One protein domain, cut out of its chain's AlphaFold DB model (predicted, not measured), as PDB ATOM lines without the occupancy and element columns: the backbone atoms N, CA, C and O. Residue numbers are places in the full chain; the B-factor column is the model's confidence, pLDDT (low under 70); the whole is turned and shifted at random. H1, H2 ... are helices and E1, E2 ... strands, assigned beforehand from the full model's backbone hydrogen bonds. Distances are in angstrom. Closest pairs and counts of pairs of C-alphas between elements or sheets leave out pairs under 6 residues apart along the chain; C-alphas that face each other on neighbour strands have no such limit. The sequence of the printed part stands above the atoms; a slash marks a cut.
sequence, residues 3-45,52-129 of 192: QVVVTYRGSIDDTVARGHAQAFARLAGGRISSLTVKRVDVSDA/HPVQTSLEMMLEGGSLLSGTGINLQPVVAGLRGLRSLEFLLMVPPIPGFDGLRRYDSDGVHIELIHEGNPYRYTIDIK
ATOM      1  N   GLN A   3     -29.727  -6.552 -38.756       96.62
ATOM      2  CA  GLN A   3     -28.936  -5.329 -38.633       96.62
ATOM      3  C   GLN A   3     -28.115  -5.125 -39.906       96.62
ATOM      4  O   GLN A   3     -27.434  -6.033 -40.389       96.62
ATOM      5  N   VAL A   4     -28.205  -3.915 -40.444       96.25
ATOM      6  CA  VAL A   4     -27.523  -3.483 -41.658       96.25
ATOM      7  C   VAL A   4     -26.714  -2.240 -41.328       96.25
ATOM      8  O   VAL A   4     -27.227  -1.309 -40.703       96.25
ATOM      9  N   VAL A   5     -25.462  -2.210 -41.771       97.19
ATOM     10  CA  VAL A   5     -24.628  -1.010 -41.717       97.19
ATOM     11  C   VAL A   5     -24.200  -0.660 -43.130       97.19
ATOM     12  O   VAL A   5     -23.662  -1.500 -43.845       97.19
ATOM     13  N   VAL A   6     -24.450   0.578 -43.540       96.25
ATOM     14  CA  VAL A   6     -24.010   1.106 -44.830       96.25
ATOM     15  C   VAL A   6     -23.104   2.290 -44.584       96.25
ATOM     16  O   VAL A   6     -23.551   3.317 -44.081       96.25
ATOM     17  N   THR A   7     -21.844   2.165 -44.958       94.75
ATOM     18  CA  THR A   7     -20.882   3.263 -44.889       94.75
ATOM     19  C   THR A   7     -20.577   3.704 -46.303       94.75
ATOM     20  O   THR A   7     -20.354   2.870 -47.169       94.75
ATOM     21  N   TYR A   8     -20.560   5.001 -46.577       89.56
ATOM     22  CA  TYR A   8     -20.167   5.487 -47.895       89.56
ATOM     23  C   TYR A   8     -19.124   6.593 -47.773       89.56
ATOM     24  O   TYR A   8     -18.983   7.258 -46.741       89.56
ATOM     25  N   ARG A   9     -18.360   6.772 -48.850       85.88
ATOM     26  CA  ARG A   9     -17.298   7.777 -48.896       85.88
ATOM     27  C   ARG A   9     -17.904   9.165 -49.093       85.88
ATOM     28  O   ARG A   9     -18.442   9.456 -50.159       85.88
ATOM     29  N   GLY A  10     -17.794  10.010 -48.071       86.75
ATOM     30  CA  GLY A  10     -18.244  11.401 -48.086       86.75
ATOM     31  C   GLY A  10     -19.295  11.729 -47.023       86.75
ATOM     32  O   GLY A  10     -19.784  10.867 -46.291       86.75
ATOM     33  N   SER A  11     -19.648  13.010 -46.959       89.88
ATOM     34  CA  SER A  11     -20.735  13.524 -46.128       89.88
ATOM     35  C   SER A  11     -21.957  13.796 -47.003       89.88
ATOM     36  O   SER A  11     -21.836  14.474 -48.022       89.88
ATOM     37  N   ILE A  12     -23.121  13.292 -46.604       91.56
ATOM     38  CA  ILE A  12     -24.429  13.688 -47.141       91.56
ATOM     39  C   ILE A  12     -25.307  14.166 -45.998       91.56
ATOM     40  O   ILE A  12     -25.150  13.747 -44.849       91.56
ATOM     41  N   ASP A  13     -26.268  15.011 -46.343       93.69
ATOM     42  CA  ASP A  13     -27.268  15.484 -45.404       93.69
ATOM     43  C   ASP A  13     -28.085  14.333 -44.816       93.69
ATOM     44  O   ASP A  13     -28.540  13.429 -45.522       93.69
ATOM     45  N   ASP A  14     -28.353  14.411 -43.516       94.56
ATOM     46  CA  ASP A  14     -29.098  13.396 -42.773       94.56
ATOM     47  C   ASP A  14     -30.474  13.115 -43.394       94.56
ATOM     48  O   ASP A  14     -30.928  11.973 -43.410       94.56
ATOM     49  N   THR A  15     -31.137  14.137 -43.947       95.88
ATOM     50  CA  THR A  15     -32.422  13.998 -44.651       95.88
ATOM     51  C   THR A  15     -32.291  13.124 -45.897       95.88
ATOM     52  O   THR A  15     -33.117  12.237 -46.121       95.88
ATOM     53  N   VAL A  16     -31.233  13.329 -46.685       94.94
ATOM     54  CA  VAL A  16     -30.941  12.533 -47.884       94.94
ATOM     55  C   VAL A  16     -30.583  11.103 -47.483       94.94
ATOM     56  O   VAL A  16     -31.127  10.147 -48.035       94.94
ATOM     57  N   ALA A  17     -29.748  10.947 -46.452       95.19
ATOM     58  CA  ALA A  17     -29.355   9.650 -45.910       95.19
ATOM     59  C   ALA A  17     -30.564   8.831 -45.420       95.19
ATOM     60  O   ALA A  17     -30.695   7.644 -45.728       95.19
ATOM     61  N   ARG A  18     -31.501   9.479 -44.714       96.44
ATOM     62  CA  ARG A  18     -32.773   8.879 -44.282       96.44
ATOM     63  C   ARG A  18     -33.652   8.488 -45.467       96.44
ATOM     64  O   ARG A  18     -34.223   7.400 -45.449       96.44
ATOM     65  N   GLY A  19     -33.732   9.329 -46.499       96.88
ATOM     66  CA  GLY A  19     -34.461   9.021 -47.731       96.88
ATOM     67  C   GLY A  19     -33.921   7.771 -48.431       96.88
ATOM     68  O   GLY A  19     -34.694   6.892 -48.813       96.88
ATOM     69  N   HIS A  20     -32.597   7.639 -48.519       95.56
ATOM     70  CA  HIS A  20     -31.937   6.442 -49.042       95.56
ATOM     71  C   HIS A  20     -32.236   5.190 -48.211       95.56
ATOM     72  O   HIS A  20     -32.611   4.160 -48.772       95.56
ATOM     73  N   ALA A  21     -32.143   5.285 -46.882       96.50
ATOM     74  CA  ALA A  21     -32.466   4.175 -45.990       96.50
ATOM     75  C   ALA A  21     -33.930   3.725 -46.160       96.50
ATOM     76  O   ALA A  21     -34.207   2.537 -46.321       96.50
ATOM     77  N   GLN A  22     -34.877   4.667 -46.202       97.50
ATOM     78  CA  GLN A  22     -36.297   4.368 -46.416       97.50
ATOM     79  C   GLN A  22     -36.560   3.732 -47.789       97.50
ATOM     80  O   GLN A  22     -37.330   2.774 -47.885       97.50
ATOM     81  N   ALA A  23     -35.911   4.229 -48.846       96.50
ATOM     82  CA  ALA A  23     -36.013   3.648 -50.181       96.50
ATOM     83  C   ALA A  23     -35.501   2.201 -50.204       96.50
ATOM     84  O   ALA A  23     -36.184   1.328 -50.742       96.50
ATOM     85  N   PHE A  24     -34.348   1.946 -49.578       96.62
ATOM     86  CA  PHE A  24     -33.796   0.607 -49.391       96.62
ATOM     87  C   PHE A  24     -34.777  -0.318 -48.656       96.62
ATOM     88  O   PHE A  24     -35.099  -1.386 -49.169       96.62
ATOM     89  N   ALA A  25     -35.310   0.102 -47.505       97.31
ATOM     90  CA  ALA A  25     -36.217  -0.730 -46.714       97.31
ATOM     91  C   ALA A  25     -37.487  -1.106 -47.489       97.31
ATOM     92  O   ALA A  25     -37.875  -2.273 -47.501       97.31
ATOM     93  N   ARG A  26     -38.071  -0.145 -48.219       97.44
ATOM     94  CA  ARG A  26     -39.226  -0.389 -49.095       97.44
ATOM     95  C   ARG A  26     -38.911  -1.413 -50.186       97.44
ATOM     96  O   ARG A  26     -39.724  -2.293 -50.442       97.44
ATOM     97  N   LEU A  27     -37.745  -1.306 -50.827       96.81
ATOM     98  CA  LEU A  27     -37.310  -2.244 -51.868       96.81
ATOM     99  C   LEU A  27     -36.989  -3.635 -51.308       96.81
ATOM    100  O   LEU A  27     -37.177  -4.628 -52.001       96.81
ATOM    101  N   ALA A  28     -36.541  -3.712 -50.055       96.50
ATOM    102  CA  ALA A  28     -36.307  -4.963 -49.340       96.50
ATOM    103  C   ALA A  28     -37.601  -5.594 -48.779       96.50
ATOM    104  O   ALA A  28     -37.538  -6.623 -48.103       96.50
ATOM    105  N   GLY A  29     -38.766  -4.975 -49.015       97.06
ATOM    106  CA  GLY A  29     -40.060  -5.441 -48.506       97.06
ATOM    107  C   GLY A  29     -40.211  -5.317 -46.987       97.06
ATOM    108  O   GLY A  29     -41.028  -6.016 -46.399       97.06
ATOM    109  N   GLY A  30     -39.413  -4.463 -46.344       95.88
ATOM    110  CA  GLY A  30     -39.390  -4.296 -44.894       95.88
ATOM    111  C   GLY A  30     -39.649  -2.867 -44.435       95.88
ATOM    112  O   GLY A  30     -39.889  -1.945 -45.218       95.88
ATOM    113  N   ARG A  31     -39.561  -2.678 -43.120       97.31
ATOM    114  CA  ARG A  31     -39.601  -1.375 -42.452       97.31
ATOM    115  C   ARG A  31     -38.381  -1.204 -41.560       97.31
ATOM    116  O   ARG A  31     -37.849  -2.180 -41.036       97.31
ATOM    117  N   ILE A  32     -37.946   0.038 -41.383       97.69
ATOM    118  CA  ILE A  32     -36.847   0.352 -40.472       97.69
ATOM    119  C   ILE A  32     -37.419   0.532 -39.069       97.69
ATOM    120  O   ILE A  32     -38.225   1.436 -38.859       97.69
ATOM    121  N   SER A  33     -37.004  -0.310 -38.124       97.19
ATOM    122  CA  SER A  33     -37.388  -0.175 -36.715       97.19
ATOM    123  C   SER A  33     -36.468   0.782 -35.952       97.19
ATOM    124  O   SER A  33     -36.920   1.472 -35.042       97.19
ATOM    125  N   SER A  34     -35.197   0.888 -36.351       97.38
ATOM    126  CA  SER A  34     -34.264   1.904 -35.857       97.38
ATOM    127  C   SER A  34     -33.296   2.349 -36.953       97.38
ATOM    128  O   SER A  34     -32.873   1.542 -37.779       97.38
ATOM    129  N   LEU A  35     -32.963   3.643 -36.971       97.69
ATOM    130  CA  LEU A  35     -32.000   4.241 -37.895       97.69
ATOM    131  C   LEU A  35     -31.118   5.233 -37.147       97.69
ATOM    132  O   LEU A  35     -31.614   6.226 -36.612       97.69
ATOM    133  N   THR A  36     -29.815   5.000 -37.196       97.88
ATOM    134  CA  THR A  36     -28.795   5.915 -36.699       97.88
ATOM    135  C   THR A  36     -27.954   6.386 -37.876       97.88
ATOM    136  O   THR A  36     -27.373   5.578 -38.599       97.88
ATOM    137  N   VAL A  37     -27.885   7.702 -38.065       96.69
ATOM    138  CA  VAL A  37     -26.994   8.343 -39.038       96.69
ATOM    139  C   VAL A  37     -25.799   8.877 -38.256       96.69
ATOM    140  O   VAL A  37     -25.974   9.697 -37.358       96.69
ATOM    141  N   LYS A  38     -24.597   8.388 -38.554       94.75
ATOM    142  CA  LYS A  38     -23.351   8.834 -37.919       94.75
ATOM    143  C   LYS A  38     -22.470   9.483 -38.967       94.75
ATOM    144  O   LYS A  38     -22.272   8.904 -40.028       94.75
ATOM    145  N   ARG A  39     -21.889  10.636 -38.649       91.44
ATOM    146  CA  ARG A  39     -20.744  11.172 -39.391       91.44
ATOM    147  C   ARG A  39     -19.484  10.686 -38.694       91.44
ATOM    148  O   ARG A  39     -19.350  10.843 -37.485       91.44
ATOM    149  N   VAL A  40     -18.628  10.015 -39.443       85.31
ATOM    150  CA  VAL A  40     -17.398   9.405 -38.959       85.31
ATOM    151  C   VAL A  40     -16.249  10.158 -39.602       85.31
ATOM    152  O   VAL A  40     -16.063  10.090 -40.817       85.31
ATOM    153  N   ASP A  41     -15.481  10.874 -38.791       78.62
ATOM    154  CA  ASP A  41     -14.231  11.462 -39.248       78.62
ATOM    155  C   ASP A  41     -13.228  10.330 -39.457       78.62
ATOM    156  O   ASP A  41     -12.750   9.711 -38.504       78.62
ATOM    157  N   VAL A  42     -12.887  10.048 -40.713       69.50
ATOM    158  CA  VAL A  42     -11.862   9.049 -41.053       69.50
ATOM    159  C   VAL A  42     -10.490   9.704 -40.963       69.50
ATOM    160  O   VAL A  42      -9.692   9.714 -41.894       69.50
ATOM    161  N   SER A  43     -10.217  10.303 -39.808       59.09
ATOM    162  CA  SER A  43      -8.883  10.751 -39.435       59.09
ATOM    163  C   SER A  43      -8.148   9.582 -38.798       59.09
ATOM    164  O   SER A  43      -7.887   9.558 -37.599       59.09
ATOM    165  N   ASP A  44      -7.826   8.582 -39.612       55.03
ATOM    166  CA  ASP A  44      -6.933   7.521 -39.177       55.03
ATOM    167  C   ASP A  44      -5.517   8.113 -39.057       55.03
ATOM    168  O   ASP A  44      -4.916   8.566 -40.038       55.03
ATOM    169  N   ALA A  45      -4.980   8.156 -37.834       47.91
ATOM    170  CA  ALA A  45      -3.788   8.923 -37.450       47.91
ATOM    171  C   ALA A  45      -2.475   8.522 -38.165       47.91
ATOM    172  O   ALA A  45      -1.427   9.107 -37.899       47.91
ATOM    173  N   HIS A  52     -10.295  13.281 -47.764       60.41
ATOM    174  CA  HIS A  52     -11.482  12.619 -47.186       60.41
ATOM    175  C   HIS A  52     -11.712  12.957 -45.704       60.41
ATOM    176  O   HIS A  52     -11.362  12.154 -44.841       60.41
ATOM    177  N   PRO A  53     -12.322  14.114 -45.374       67.12
ATOM    178  CA  PRO A  53     -12.454  14.518 -43.978       67.12
ATOM    179  C   PRO A  53     -13.612  13.830 -43.239       67.12
ATOM    180  O   PRO A  53     -13.517  13.662 -42.032       67.12
ATOM    181  N   VAL A  54     -14.673  13.379 -43.920       82.38
ATOM    182  CA  VAL A  54     -15.880  12.846 -43.258       82.38
ATOM    183  C   VAL A  54     -16.511  11.736 -44.099       82.38
ATOM    184  O   VAL A  54     -16.697  11.890 -45.308       82.38
ATOM    185  N   GLN A  55     -16.866  10.625 -43.461       90.25
ATOM    186  CA  GLN A  55     -17.753   9.591 -43.994       90.25
ATOM    187  C   GLN A  55     -19.088   9.631 -43.267       90.25
ATOM    188  O   GLN A  55     -19.179  10.119 -42.144       90.25
ATOM    189  N   THR A  56     -20.128   9.068 -43.866       93.25
ATOM    190  CA  THR A  56     -21.384   8.845 -43.152       93.25
ATOM    191  C   THR A  56     -21.706   7.367 -43.139       93.25
ATOM    192  O   THR A  56     -21.586   6.666 -44.145       93.25
ATOM    193  N   SER A  57     -22.137   6.912 -41.973       95.19
ATOM    194  CA  SER A  57     -22.554   5.550 -41.712       95.19
ATOM    195  C   SER A  57     -24.032   5.538 -41.340       95.19
ATOM    196  O   SER A  57     -24.487   6.303 -40.486       95.19
ATOM    197  N   LEU A  58     -24.783   4.680 -42.015       96.62
ATOM    198  CA  LEU A  58     -26.177   4.380 -41.752       96.62
ATOM    199  C   LEU A  58     -26.237   3.036 -41.046       96.62
ATOM    200  O   LEU A  58     -25.997   2.002 -41.659       96.62
ATOM    201  N   GLU A  59     -26.580   3.047 -39.771       97.62
ATOM    202  CA  GLU A  59     -26.815   1.838 -38.995       97.62
ATOM    203  C   GLU A  59     -28.319   1.670 -38.812       97.62
ATOM    204  O   GLU A  59     -28.986   2.560 -38.282       97.62
ATOM    205  N   MET A  60     -28.871   0.555 -39.283       97.25
ATOM    206  CA  MET A  60     -30.313   0.342 -39.285       97.25
ATOM    207  C   MET A  60     -30.714  -1.079 -38.914       97.25
ATOM    208  O   MET A  60     -30.030  -2.048 -39.245       97.25
ATOM    209  N   MET A  61     -31.868  -1.192 -38.262       97.50
ATOM    210  CA  MET A  61     -32.546  -2.458 -38.003       97.50
ATOM    211  C   MET A  61     -33.715  -2.609 -38.973       97.50
ATOM    212  O   MET A  61     -34.650  -1.805 -38.970       97.50
ATOM    213  N   LEU A  62     -33.657  -3.643 -39.809       97.00
ATOM    214  CA  LEU A  62     -34.707  -3.991 -40.755       97.00
ATOM    215  C   LEU A  62     -35.639  -5.045 -40.142       97.00
ATOM    216  O   LEU A  62     -35.211  -6.112 -39.683       97.00
ATOM    217  N   GLU A  63     -36.933  -4.749 -40.161       96.56
ATOM    218  CA  GLU A  63     -38.009  -5.622 -39.702       96.56
ATOM    219  C   GLU A  63     -38.913  -6.006 -40.881       96.56
ATOM    220  O   GLU A  63     -39.215  -5.177 -41.740       96.56
ATOM    221  N   GLY A  64     -39.336  -7.270 -40.941       92.12
ATOM    222  CA  GLY A  64     -40.249  -7.789 -41.968       92.12
ATOM    223  C   GLY A  64     -39.648  -7.980 -43.368       92.12
ATOM    224  O   GLY A  64     -40.188  -8.765 -44.137       92.12
ATOM    225  N   GLY A  65     -38.528  -7.325 -43.687       89.75
ATOM    226  CA  GLY A  65     -37.834  -7.488 -44.966       89.75
ATOM    227  C   GLY A  65     -36.942  -8.730 -45.020       89.75
ATOM    228  O   GLY A  65     -36.451  -9.197 -43.989       89.75
ATOM    229  N   SER A  66     -36.689  -9.223 -46.234       90.38
ATOM    230  CA  SER A  66     -35.703 -10.277 -46.492       90.38
ATOM    231  C   SER A  66     -34.640  -9.780 -47.460       90.38
ATOM    232  O   SER A  66     -34.940  -9.323 -48.560       90.38
ATOM    233  N   LEU A  67     -33.384  -9.916 -47.048       94.62
ATOM    234  CA  LEU A  67     -32.216  -9.745 -47.914       94.62
ATOM    235  C   LEU A  67     -31.608 -11.093 -48.296       94.62
ATOM    236  O   LEU A  67     -30.550 -11.134 -48.906       94.62
ATOM    237  N   LEU A  68     -32.262 -12.193 -47.927       93.94
ATOM    238  CA  LEU A  68     -31.829 -13.542 -48.250       93.94
ATOM    239  C   LEU A  68     -32.666 -14.084 -49.405       93.94
ATOM    240  O   LEU A  68     -33.886 -13.902 -49.446       93.94
ATOM    241  N   SER A  69     -31.996 -14.762 -50.327       93.38
ATOM    242  CA  SER A  69     -32.592 -15.504 -51.433       93.38
ATOM    243  C   SER A  69     -31.928 -16.874 -51.467       93.38
ATOM    244  O   SER A  69     -30.798 -17.003 -51.932       93.38
ATOM    245  N   GLY A  70     -32.594 -17.888 -50.908       92.31
ATOM    246  CA  GLY A  70     -31.977 -19.196 -50.677       92.31
ATOM    247  C   GLY A  70     -30.755 -19.082 -49.760       92.31
ATOM    248  O   GLY A  70     -30.849 -18.540 -48.660       92.31
ATOM    249  N   THR A  71     -29.611 -19.569 -50.234       93.00
ATOM    250  CA  THR A  71     -28.296 -19.501 -49.572       93.00
ATOM    251  C   THR A  71     -27.485 -18.247 -49.928       93.00
ATOM    252  O   THR A  71     -26.369 -18.082 -49.437       93.00
ATOM    253  N   GLY A  72     -28.041 -17.344 -50.744       94.62
ATOM    254  CA  GLY A  72     -27.407 -16.101 -51.180       94.62
ATOM    255  C   GLY A  72     -28.013 -14.841 -50.559       94.62
ATOM    256  O   GLY A  72     -29.100 -14.855 -49.972       94.62
ATOM    257  N   ILE A  73     -27.310 -13.718 -50.724       96.19
ATOM    258  CA  ILE A  73     -27.769 -12.389 -50.299       96.19
ATOM    259  C   ILE A  73     -28.280 -11.628 -51.527       96.19
ATOM    260  O   ILE A  73     -27.561 -11.429 -52.504       96.19
ATOM    261  N   ASN A  74     -29.527 -11.171 -51.466       96.06
ATOM    262  CA  ASN A  74     -30.132 -10.321 -52.478       96.06
ATOM    263  C   ASN A  74     -29.663  -8.868 -52.305       96.06
ATOM    264  O   ASN A  74     -30.169  -8.128 -51.459       96.06
ATOM    265  N   LEU A  75     -28.714  -8.453 -53.144       96.81
ATOM    266  CA  LEU A  75     -28.154  -7.098 -53.139       96.81
ATOM    267  C   LEU A  75     -28.941  -6.106 -54.012       96.81
ATOM    268  O   LEU A  75     -28.654  -4.908 -53.979       96.81
ATOM    269  N   GLN A  76     -29.964  -6.555 -54.752       96.19
ATOM    270  CA  GLN A  76     -30.763  -5.681 -55.617       96.19
ATOM    271  C   GLN A  76     -31.394  -4.496 -54.857       96.19
ATOM    272  O   GLN A  76     -31.279  -3.368 -55.349       96.19
ATOM    273  N   PRO A  77     -32.008  -4.674 -53.666       96.38
ATOM    274  CA  PRO A  77     -32.576  -3.559 -52.908       96.38
ATOM    275  C   PRO A  77     -31.524  -2.548 -52.450       96.38
ATOM    276  O   PRO A  77     -31.814  -1.353 -52.388       96.38
ATOM    277  N   VAL A  78     -30.306  -3.017 -52.154       95.62
ATOM    278  CA  VAL A  78     -29.184  -2.177 -51.718       95.62
ATOM    279  C   VAL A  78     -28.778  -1.252 -52.859       95.62
ATOM    280  O   VAL A  78     -28.841  -0.035 -52.714       95.62
ATOM    281  N   VAL A  79     -28.454  -1.810 -54.028       95.25
ATOM    282  CA  VAL A  79     -28.013  -1.009 -55.179       95.25
ATOM    283  C   VAL A  79     -29.128  -0.088 -55.674       95.25
ATOM    284  O   VAL A  79     -28.887   1.084 -55.951       95.25
ATOM    285  N   ALA A  80     -30.372  -0.569 -55.736       94.56
ATOM    286  CA  ALA A  80     -31.490   0.242 -56.208       94.56
ATOM    287  C   ALA A  80     -31.884   1.368 -55.231       94.56
ATOM    288  O   ALA A  80     -32.195   2.475 -55.679       94.56
ATOM    289  N   GLY A  81     -31.856   1.117 -53.916       93.38
ATOM    290  CA  GLY A  81     -32.189   2.110 -52.889       93.38
ATOM    291  C   GLY A  81     -31.091   3.153 -52.673       93.38
ATOM    292  O   GLY A  81     -31.381   4.312 -52.361       93.38
ATOM    293  N   LEU A  82     -29.837   2.755 -52.894       91.75
ATOM    294  CA  LEU A  82     -28.648   3.559 -52.612       91.75
ATOM    295  C   LEU A  82     -27.936   4.069 -53.873       91.75
ATOM    296  O   LEU A  82     -26.837   4.598 -53.777       91.75
ATOM    297  N   ARG A  83     -28.569   3.991 -55.049       88.19
ATOM    298  CA  ARG A  83     -28.002   4.397 -56.354       88.19
ATOM    299  C   ARG A  83     -27.483   5.838 -56.463       88.19
ATOM    300  O   ARG A  83     -26.806   6.162 -57.428       88.19
ATOM    301  N   GLY A  84     -27.846   6.716 -55.526       86.12
ATOM    302  CA  GLY A  84     -27.294   8.074 -55.448       86.12
ATOM    303  C   GLY A  84     -25.871   8.117 -54.881       86.12
ATOM    304  O   GLY A  84     -25.190   9.133 -55.004       86.12
ATOM    305  N   LEU A  85     -25.416   7.020 -54.272       87.88
ATOM    306  CA  LEU A  85     -24.105   6.881 -53.656       87.88
ATOM    307  C   LEU A  85     -23.153   6.196 -54.642       87.88
ATOM    308  O   LEU A  85     -23.497   5.180 -55.236       87.88
ATOM    309  N   ARG A  86     -21.950   6.750 -54.824       89.44
ATOM    310  CA  ARG A  86     -20.972   6.242 -55.806       89.44
ATOM    311  C   ARG A  86     -20.226   4.994 -55.347       89.44
ATOM    312  O   ARG A  86     -19.913   4.147 -56.166       89.44
ATOM    313  N   SER A  87     -19.885   4.922 -54.067       92.56
ATOM    314  CA  SER A  87     -19.093   3.834 -53.488       92.56
ATOM    315  C   SER A  87     -19.500   3.665 -52.035       92.56
ATOM    316  O   SER A  87     -19.496   4.641 -51.271       92.56
ATOM    317  N   LEU A  88     -19.903   2.452 -51.672       95.06
ATOM    318  CA  LEU A  88     -20.368   2.121 -50.335       95.06
ATOM    319  C   LEU A  88     -19.876   0.747 -49.884       95.06
ATOM    320  O   LEU A  88     -19.691  -0.173 -50.677       95.06
ATOM    321  N   GLU A  89     -19.700   0.618 -48.579       96.81
ATOM    322  CA  GLU A  89     -19.523  -0.634 -47.872       96.81
ATOM    323  C   GLU A  89     -20.856  -1.030 -47.247       96.81
ATOM    324  O   GLU A  89     -21.472  -0.255 -46.512       96.81
ATOM    325  N   PHE A  90     -21.301  -2.242 -47.546       97.38
ATOM    326  CA  PHE A  90     -22.535  -2.814 -47.039       97.38
ATOM    327  C   PHE A  90     -22.200  -3.982 -46.116       97.38
ATOM    328  O   PHE A  90     -21.592  -4.965 -46.540       97.38
ATOM    329  N   LEU A  91     -22.584  -3.867 -44.849       97.88
ATOM    330  CA  LEU A  91     -22.407  -4.895 -43.837       97.88
ATOM    331  C   LEU A  91     -23.774  -5.436 -43.429       97.88
ATOM    332  O   LEU A  91     -24.677  -4.682 -43.060       97.88
ATOM    333  N   LEU A  92     -23.894  -6.756 -43.445       97.31
ATOM    334  CA  LEU A  92     -25.087  -7.488 -43.059       97.31
ATOM    335  C   LEU A  92     -24.757  -8.400 -41.876       97.31
ATOM    336  O   LEU A  92     -23.993  -9.356 -42.007       97.31
ATOM    337  N   MET A  93     -25.345  -8.099 -40.720       96.44
ATOM    338  CA  MET A  93     -25.167  -8.873 -39.492       96.44
ATOM    339  C   MET A  93     -26.216  -9.987 -39.454       96.44
ATOM    340  O   MET A  93     -27.342  -9.800 -38.979       96.44
ATOM    341  N   VAL A  94     -25.857 -11.145 -39.994       94.12
ATOM    342  CA  VAL A  94     -26.660 -12.371 -39.938       94.12
ATOM    343  C   VAL A  94     -25.756 -13.542 -39.551       94.12
ATOM    344  O   VAL A  94     -24.544 -13.475 -39.772       94.12
ATOM    345  N   PRO A  95     -26.304 -14.620 -38.960       94.19
ATOM    346  CA  PRO A  95     -25.536 -15.840 -38.750       94.19
ATOM    347  C   PRO A  95     -24.916 -16.338 -40.065       94.19
ATOM    348  O   PRO A  95     -25.533 -16.162 -41.120       94.19
ATOM    349  N   PRO A  96     -23.736 -16.983 -40.024       94.88
ATOM    350  CA  PRO A  96     -23.161 -17.613 -41.205       94.88
ATOM    351  C   PRO A  96     -24.158 -18.579 -41.854       94.88
ATOM    352  O   PRO A  96     -24.781 -19.391 -41.169       94.88
ATOM    353  N   ILE A  97     -24.300 -18.482 -43.173       95.19
ATOM    354  CA  ILE A  97     -25.216 -19.291 -43.976       95.19
ATOM    355  C   ILE A  97     -24.471 -20.561 -44.418       95.19
ATOM    356  O   ILE A  97     -23.494 -20.457 -45.164       95.19
ATOM    357  N   PRO A  98     -24.888 -21.764 -43.985       94.69
ATOM    358  CA  PRO A  98     -24.270 -23.004 -44.443       94.69
ATOM    359  C   PRO A  98     -24.432 -23.169 -45.956       94.69
ATOM    360  O   PRO A  98     -25.535 -23.026 -46.479       94.69
ATOM    361  N   GLY A  99     -23.338 -23.485 -46.653       92.88
ATOM    362  CA  GLY A  99     -23.363 -23.642 -48.110       92.88
ATOM    363  C   GLY A  99     -23.587 -22.330 -48.864       92.88
ATOM    364  O   GLY A  99     -24.188 -22.349 -49.930       92.88
ATOM    365  N   PHE A 100     -23.136 -21.202 -48.305       94.69
ATOM    366  CA  PHE A 100     -23.252 -19.890 -48.930       94.69
ATOM    367  C   PHE A 100     -22.748 -19.888 -50.387       94.69
ATOM    368  O   PHE A 100     -21.553 -20.025 -50.669       94.69
ATOM    369  N   ASP A 101     -23.684 -19.683 -51.311       93.69
ATOM    370  CA  ASP A 101     -23.485 -19.610 -52.763       93.69
ATOM    371  C   ASP A 101     -23.848 -18.219 -53.318       93.69
ATOM    372  O   ASP A 101     -24.075 -18.033 -54.519       93.69
ATOM    373  N   GLY A 102     -23.930 -17.232 -52.422       94.06
ATOM    374  CA  GLY A 102     -24.269 -15.865 -52.770       94.06
ATOM    375  C   GLY A 102     -23.238 -15.212 -53.686       94.06
ATOM    376  O   GLY A 102     -22.119 -15.692 -53.882       94.06
ATOM    377  N   LEU A 103     -23.628 -14.072 -54.249       95.25
ATOM    378  CA  LEU A 103     -22.772 -13.284 -55.126       95.25
ATOM    379  C   LEU A 103     -21.448 -12.931 -54.427       95.25
ATOM    380  O   LEU A 103     -21.454 -12.270 -53.388       95.25
ATOM    381  N   ARG A 104     -20.317 -13.372 -54.993       95.69
ATOM    382  CA  ARG A 104     -18.962 -13.048 -54.498       95.69
ATOM    383  C   ARG A 104     -18.337 -11.883 -55.253       95.69
ATOM    384  O   ARG A 104     -17.670 -11.047 -54.659       95.69
ATOM    385  N   ARG A 105     -18.556 -11.837 -56.563       96.06
ATOM    386  CA  ARG A 105     -18.096 -10.769 -57.442       96.06
ATOM    387  C   ARG A 105     -19.095 -10.591 -58.571       96.06
ATOM    388  O   ARG A 105     -19.605 -11.575 -59.102       96.06
ATOM    389  N   TYR A 106     -19.353  -9.348 -58.938       95.38
ATOM    390  CA  TYR A 106     -20.174  -8.994 -60.084       95.38
ATOM    391  C   TYR A 106     -19.668  -7.695 -60.679       95.38
ATOM    392  O   TYR A 106     -19.423  -6.733 -59.958       95.38
ATOM    393  N   ASP A 107     -19.510  -7.683 -61.995       94.62
ATOM    394  CA  ASP A 107     -19.087  -6.505 -62.734       94.62
ATOM    395  C   ASP A 107     -20.003  -6.323 -63.936       94.62
ATOM    396  O   ASP A 107     -20.330  -7.275 -64.645       94.62
ATOM    397  N   SER A 108     -20.447  -5.092 -64.126       92.94
ATOM    398  CA  SER A 108     -21.343  -4.680 -65.194       92.94
ATOM    399  C   SER A 108     -21.050  -3.232 -65.570       92.94
ATOM    400  O   SER A 108     -20.335  -2.511 -64.864       92.94
ATOM    401  N   ASP A 109     -21.666  -2.750 -66.645       88.12
ATOM    402  CA  ASP A 109     -21.509  -1.359 -67.081       88.12
ATOM    403  C   ASP A 109     -21.997  -0.334 -66.047       88.12
ATOM    404  O   ASP A 109     -21.569   0.816 -66.083       88.12
ATOM    405  N   GLY A 110     -22.843  -0.741 -65.090       91.38
ATOM    406  CA  GLY A 110     -23.437   0.158 -64.098       91.38
ATOM    407  C   GLY A 110     -23.006  -0.059 -62.648       91.38
ATOM    408  O   GLY A 110     -23.069   0.877 -61.852       91.38
ATOM    409  N   VAL A 111     -22.574  -1.266 -62.281       95.38
ATOM    410  CA  VAL A 111     -22.224  -1.593 -60.893       95.38
ATOM    411  C   VAL A 111     -21.091  -2.607 -60.821       95.38
ATOM    412  O   VAL A 111     -21.041  -3.547 -61.618       95.38
ATOM    413  N   HIS A 112     -20.218  -2.419 -59.838       95.81
ATOM    414  CA  HIS A 112     -19.227  -3.386 -59.395       95.81
ATOM    415  C   HIS A 112     -19.538  -3.774 -57.946       95.81
ATOM    416  O   HIS A 112     -19.813  -2.912 -57.112       95.81
ATOM    417  N   ILE A 113     -19.557  -5.071 -57.657       96.75
ATOM    418  CA  ILE A 113     -19.873  -5.626 -56.340       96.75
ATOM    419  C   ILE A 113     -18.817  -6.670 -56.010       96.75
ATOM    420  O   ILE A 113     -18.575  -7.577 -56.808       96.75
ATOM    421  N   GLU A 114     -18.254  -6.589 -54.812       97.69
ATOM    422  CA  GLU A 114     -17.277  -7.550 -54.313       97.69
ATOM    423  C   GLU A 114     -17.570  -7.915 -52.856       97.69
ATOM    424  O   GLU A 114     -17.801  -7.048 -52.014       97.69
ATOM    425  N   LEU A 115     -17.569  -9.214 -52.557       97.31
ATOM    426  CA  LEU A 115     -17.639  -9.749 -51.204       97.31
ATOM    427  C   LEU A 115     -16.243  -9.705 -50.579       97.31
ATOM    428  O   LEU A 115     -15.361 -10.479 -50.940       97.31
ATOM    429  N   ILE A 116     -16.075  -8.835 -49.592       97.25
ATOM    430  CA  ILE A 116     -14.823  -8.638 -48.853       97.25
ATOM    431  C   ILE A 116     -14.707  -9.623 -47.687       97.25
ATOM    432  O   ILE A 116     -13.612 -10.058 -47.332       97.25
ATOM    433  N   HIS A 117     -15.828  -9.949 -47.039       96.56
ATOM    434  CA  HIS A 117     -15.849 -10.888 -45.921       96.56
ATOM    435  C   HIS A 117     -17.145 -11.688 -45.900       96.56
ATOM    436  O   HIS A 117     -18.228 -11.111 -45.935       96.56
ATOM    437  N   GLU A 118     -17.016 -13.009 -45.832       95.12
ATOM    438  CA  GLU A 118     -18.116 -13.963 -45.716       95.12
ATOM    439  C   GLU A 118     -18.323 -14.356 -44.247       95.12
ATOM    440  O   GLU A 118     -17.347 -14.632 -43.549       95.12
ATOM    441  N   GLY A 119     -19.576 -14.422 -43.781       92.62
ATOM    442  CA  GLY A 119     -19.909 -14.831 -42.413       92.62
ATOM    443  C   GLY A 119     -20.552 -13.708 -41.606       92.62
ATOM    444  O   GLY A 119     -21.440 -13.034 -42.101       92.62
ATOM    445  N   ASN A 120     -20.159 -13.503 -40.348       91.62
ATOM    446  CA  ASN A 120     -20.769 -12.471 -39.506       91.62
ATOM    447  C   ASN A 120     -19.750 -11.372 -39.139       91.62
ATOM    448  O   ASN A 120     -18.935 -11.610 -38.243       91.62
ATOM    449  N   PRO A 121     -19.790 -10.179 -39.773       95.62
ATOM    450  CA  PRO A 121     -20.749  -9.737 -40.797       95.62
ATOM    451  C   PRO A 121     -20.394 -10.179 -42.222       95.62
ATOM    452  O   PRO A 121     -19.220 -10.239 -42.584       95.62
ATOM    453  N   TYR A 122     -21.403 -10.329 -43.080       97.81
ATOM    454  CA  TYR A 122     -21.167 -10.335 -44.522       97.81
ATOM    455  C   TYR A 122     -20.850  -8.904 -44.941       97.81
ATOM    456  O   TYR A 122     -21.648  -8.002 -44.685       97.81
ATOM    457  N   ARG A 123     -19.691  -8.680 -45.558       98.12
ATOM    458  CA  ARG A 123     -19.217  -7.347 -45.950       98.12
ATOM    459  C   ARG A 123     -18.994  -7.285 -47.447       98.12
ATOM    460  O   ARG A 123     -18.181  -8.038 -47.978       98.12
ATOM    461  N   TYR A 124     -19.658  -6.333 -48.079       98.06
ATOM    462  CA  TYR A 124     -19.559  -6.045 -49.499       98.06
ATOM    463  C   TYR A 124     -19.016  -4.646 -49.739       98.06
ATOM    464  O   TYR A 124     -19.374  -3.716 -49.018       98.06
ATOM    465  N   THR A 125     -18.232  -4.491 -50.797       97.56
ATOM    466  CA  THR A 125     -17.989  -3.197 -51.433       97.56
ATOM    467  C   THR A 125     -18.852  -3.118 -52.685       97.56
ATOM    468  O   THR A 125     -18.948  -4.080 -53.446       97.56
ATOM    469  N   ILE A 126     -19.539  -1.991 -52.858       96.88
ATOM    470  CA  ILE A 126     -20.450  -1.738 -53.969       96.88
ATOM    471  C   ILE A 126     -20.088  -0.382 -54.566       96.88
ATOM    472  O   ILE A 126     -20.267   0.654 -53.923       96.88
ATOM    473  N   ASP A 127     -19.629  -0.393 -55.812       95.69
ATOM    474  CA  ASP A 127     -19.335   0.803 -56.591       95.69
ATOM    475  C   ASP A 127     -20.382   0.970 -57.692       95.69
ATOM    476  O   ASP A 127     -20.564   0.106 -58.550       95.69
ATOM    477  N   ILE A 128     -21.085   2.098 -57.671       92.75
ATOM    478  CA  ILE A 128     -22.154   2.441 -58.607       92.75
ATOM    479  C   ILE A 128     -21.615   3.499 -59.569       92.75
ATOM    480  O   ILE A 128     -21.262   4.615 -59.173       92.75
ATOM    481  N   LYS A 129     -21.537   3.144 -60.854       90.50
ATOM    482  CA  LYS A 129     -20.984   4.017 -61.894       90.50
ATOM    483  C   LYS A 129     -21.944   5.191 -62.173       90.50
ATOM    484  O   LYS A 129     -23.164   4.998 -62.192       90.50
TER     485      LYS A 129
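Overview. This is residues 3 to 45 and 52 to 129 of the 192 residues of an uncharacterized protein of Chthonomonadales bacterium (UniProt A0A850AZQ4). A twisted sheet of seven strands forms one broad wall, with the long helix H1 packed slantwise over one face at its E2 and E3 end. The short helix H2 packs beside H1 and only grazes the sheet. The printed part has 121 residues, with two named helices and seven named strands in the chain order E1 H1 E2 E3 H2 E4 E5 E6 E7. The sheet runs E2 E3 E1 E4 E7 E6 E5, all antiparallel, and the class is mixed, helices and strands. The whole is compact and rounded, with a radius of gyration of the C-alphas of 13.9 A and spans of 40 by 30 by 29 A.

Along the chain. E2, residues 31 to 40, is 24.9 A long and bends by 61 degrees at residue 34. E3, residues 55 to 63, is 25.7 A long. E1, residues 3 to 8, spans 16.7 A from C-alpha 3 at (-28.936, -5.329, -38.633). E4, residues 87 to 93, spans 19.9 A. E7, residues 122 to 128, spans 19.0 A and ends at C-alpha 128 at (-22.154, 2.441, -58.607). E6, residues 111 to 117, spans 18.7 A, and E5, residues 105 to 107, 6.9 A. H1, residues 14 to 27, spans 19.9 A from C-alpha 14 at (-29.098, 13.396, -42.773); H2, residues 76 to 81, spans 8.4 A.

Arrangement. In the sheet, E1 and E4 are antiparallel at 165 degrees, with N 5 and O 91 at 2.9 A. E3 and E1 have N 6 and O 58 at 2.8 A; edge strand E2 and E3 have N 36 and O 59 at 2.8 A. E4 and E7 have N 90 and O 124 at 2.8 A. E5, E6 and E7 form a meander, each the antiparallel neighbour of the one before, with N 125 and O 114 at 2.9 A and N 106 and O 113 at 2.9 A. With E4, the antiparallel neighbour of E7, they form a Greek key. H1 is on one face, making two layers, at a height over the sheet of 8.9 A, over E2 and E3; its closest C-alphas to E2 are those of Ala 25 and Arg 31, 5.5 A apart. E1, H1, E2 and E3, H2, E4 are split strand-helix-strand units, two strands running the same way with another between them, each with a right-handed crossover. H1 and H2 touch, with the C-alphas of Phe 24 and Gly 81 closest at 4.1 A, at a shallow tilt of 33 degrees, only just short of steep, opposite ways. In H1 and H2 every O i to N i+4 pair is within hydrogen-bond range.

Size, cuts and confidence. The C-alphas farthest apart, those of Ala 45 and Gly 70, are 42.0 A apart. Residues 46 to 51 are not printed, and C-alphas 45 and 52 are 12.9 A apart across the cut. The links E3 to H2 and E4 to E5 are long. Residues 42 to 45 and 52 to 53 have pLDDT under 70.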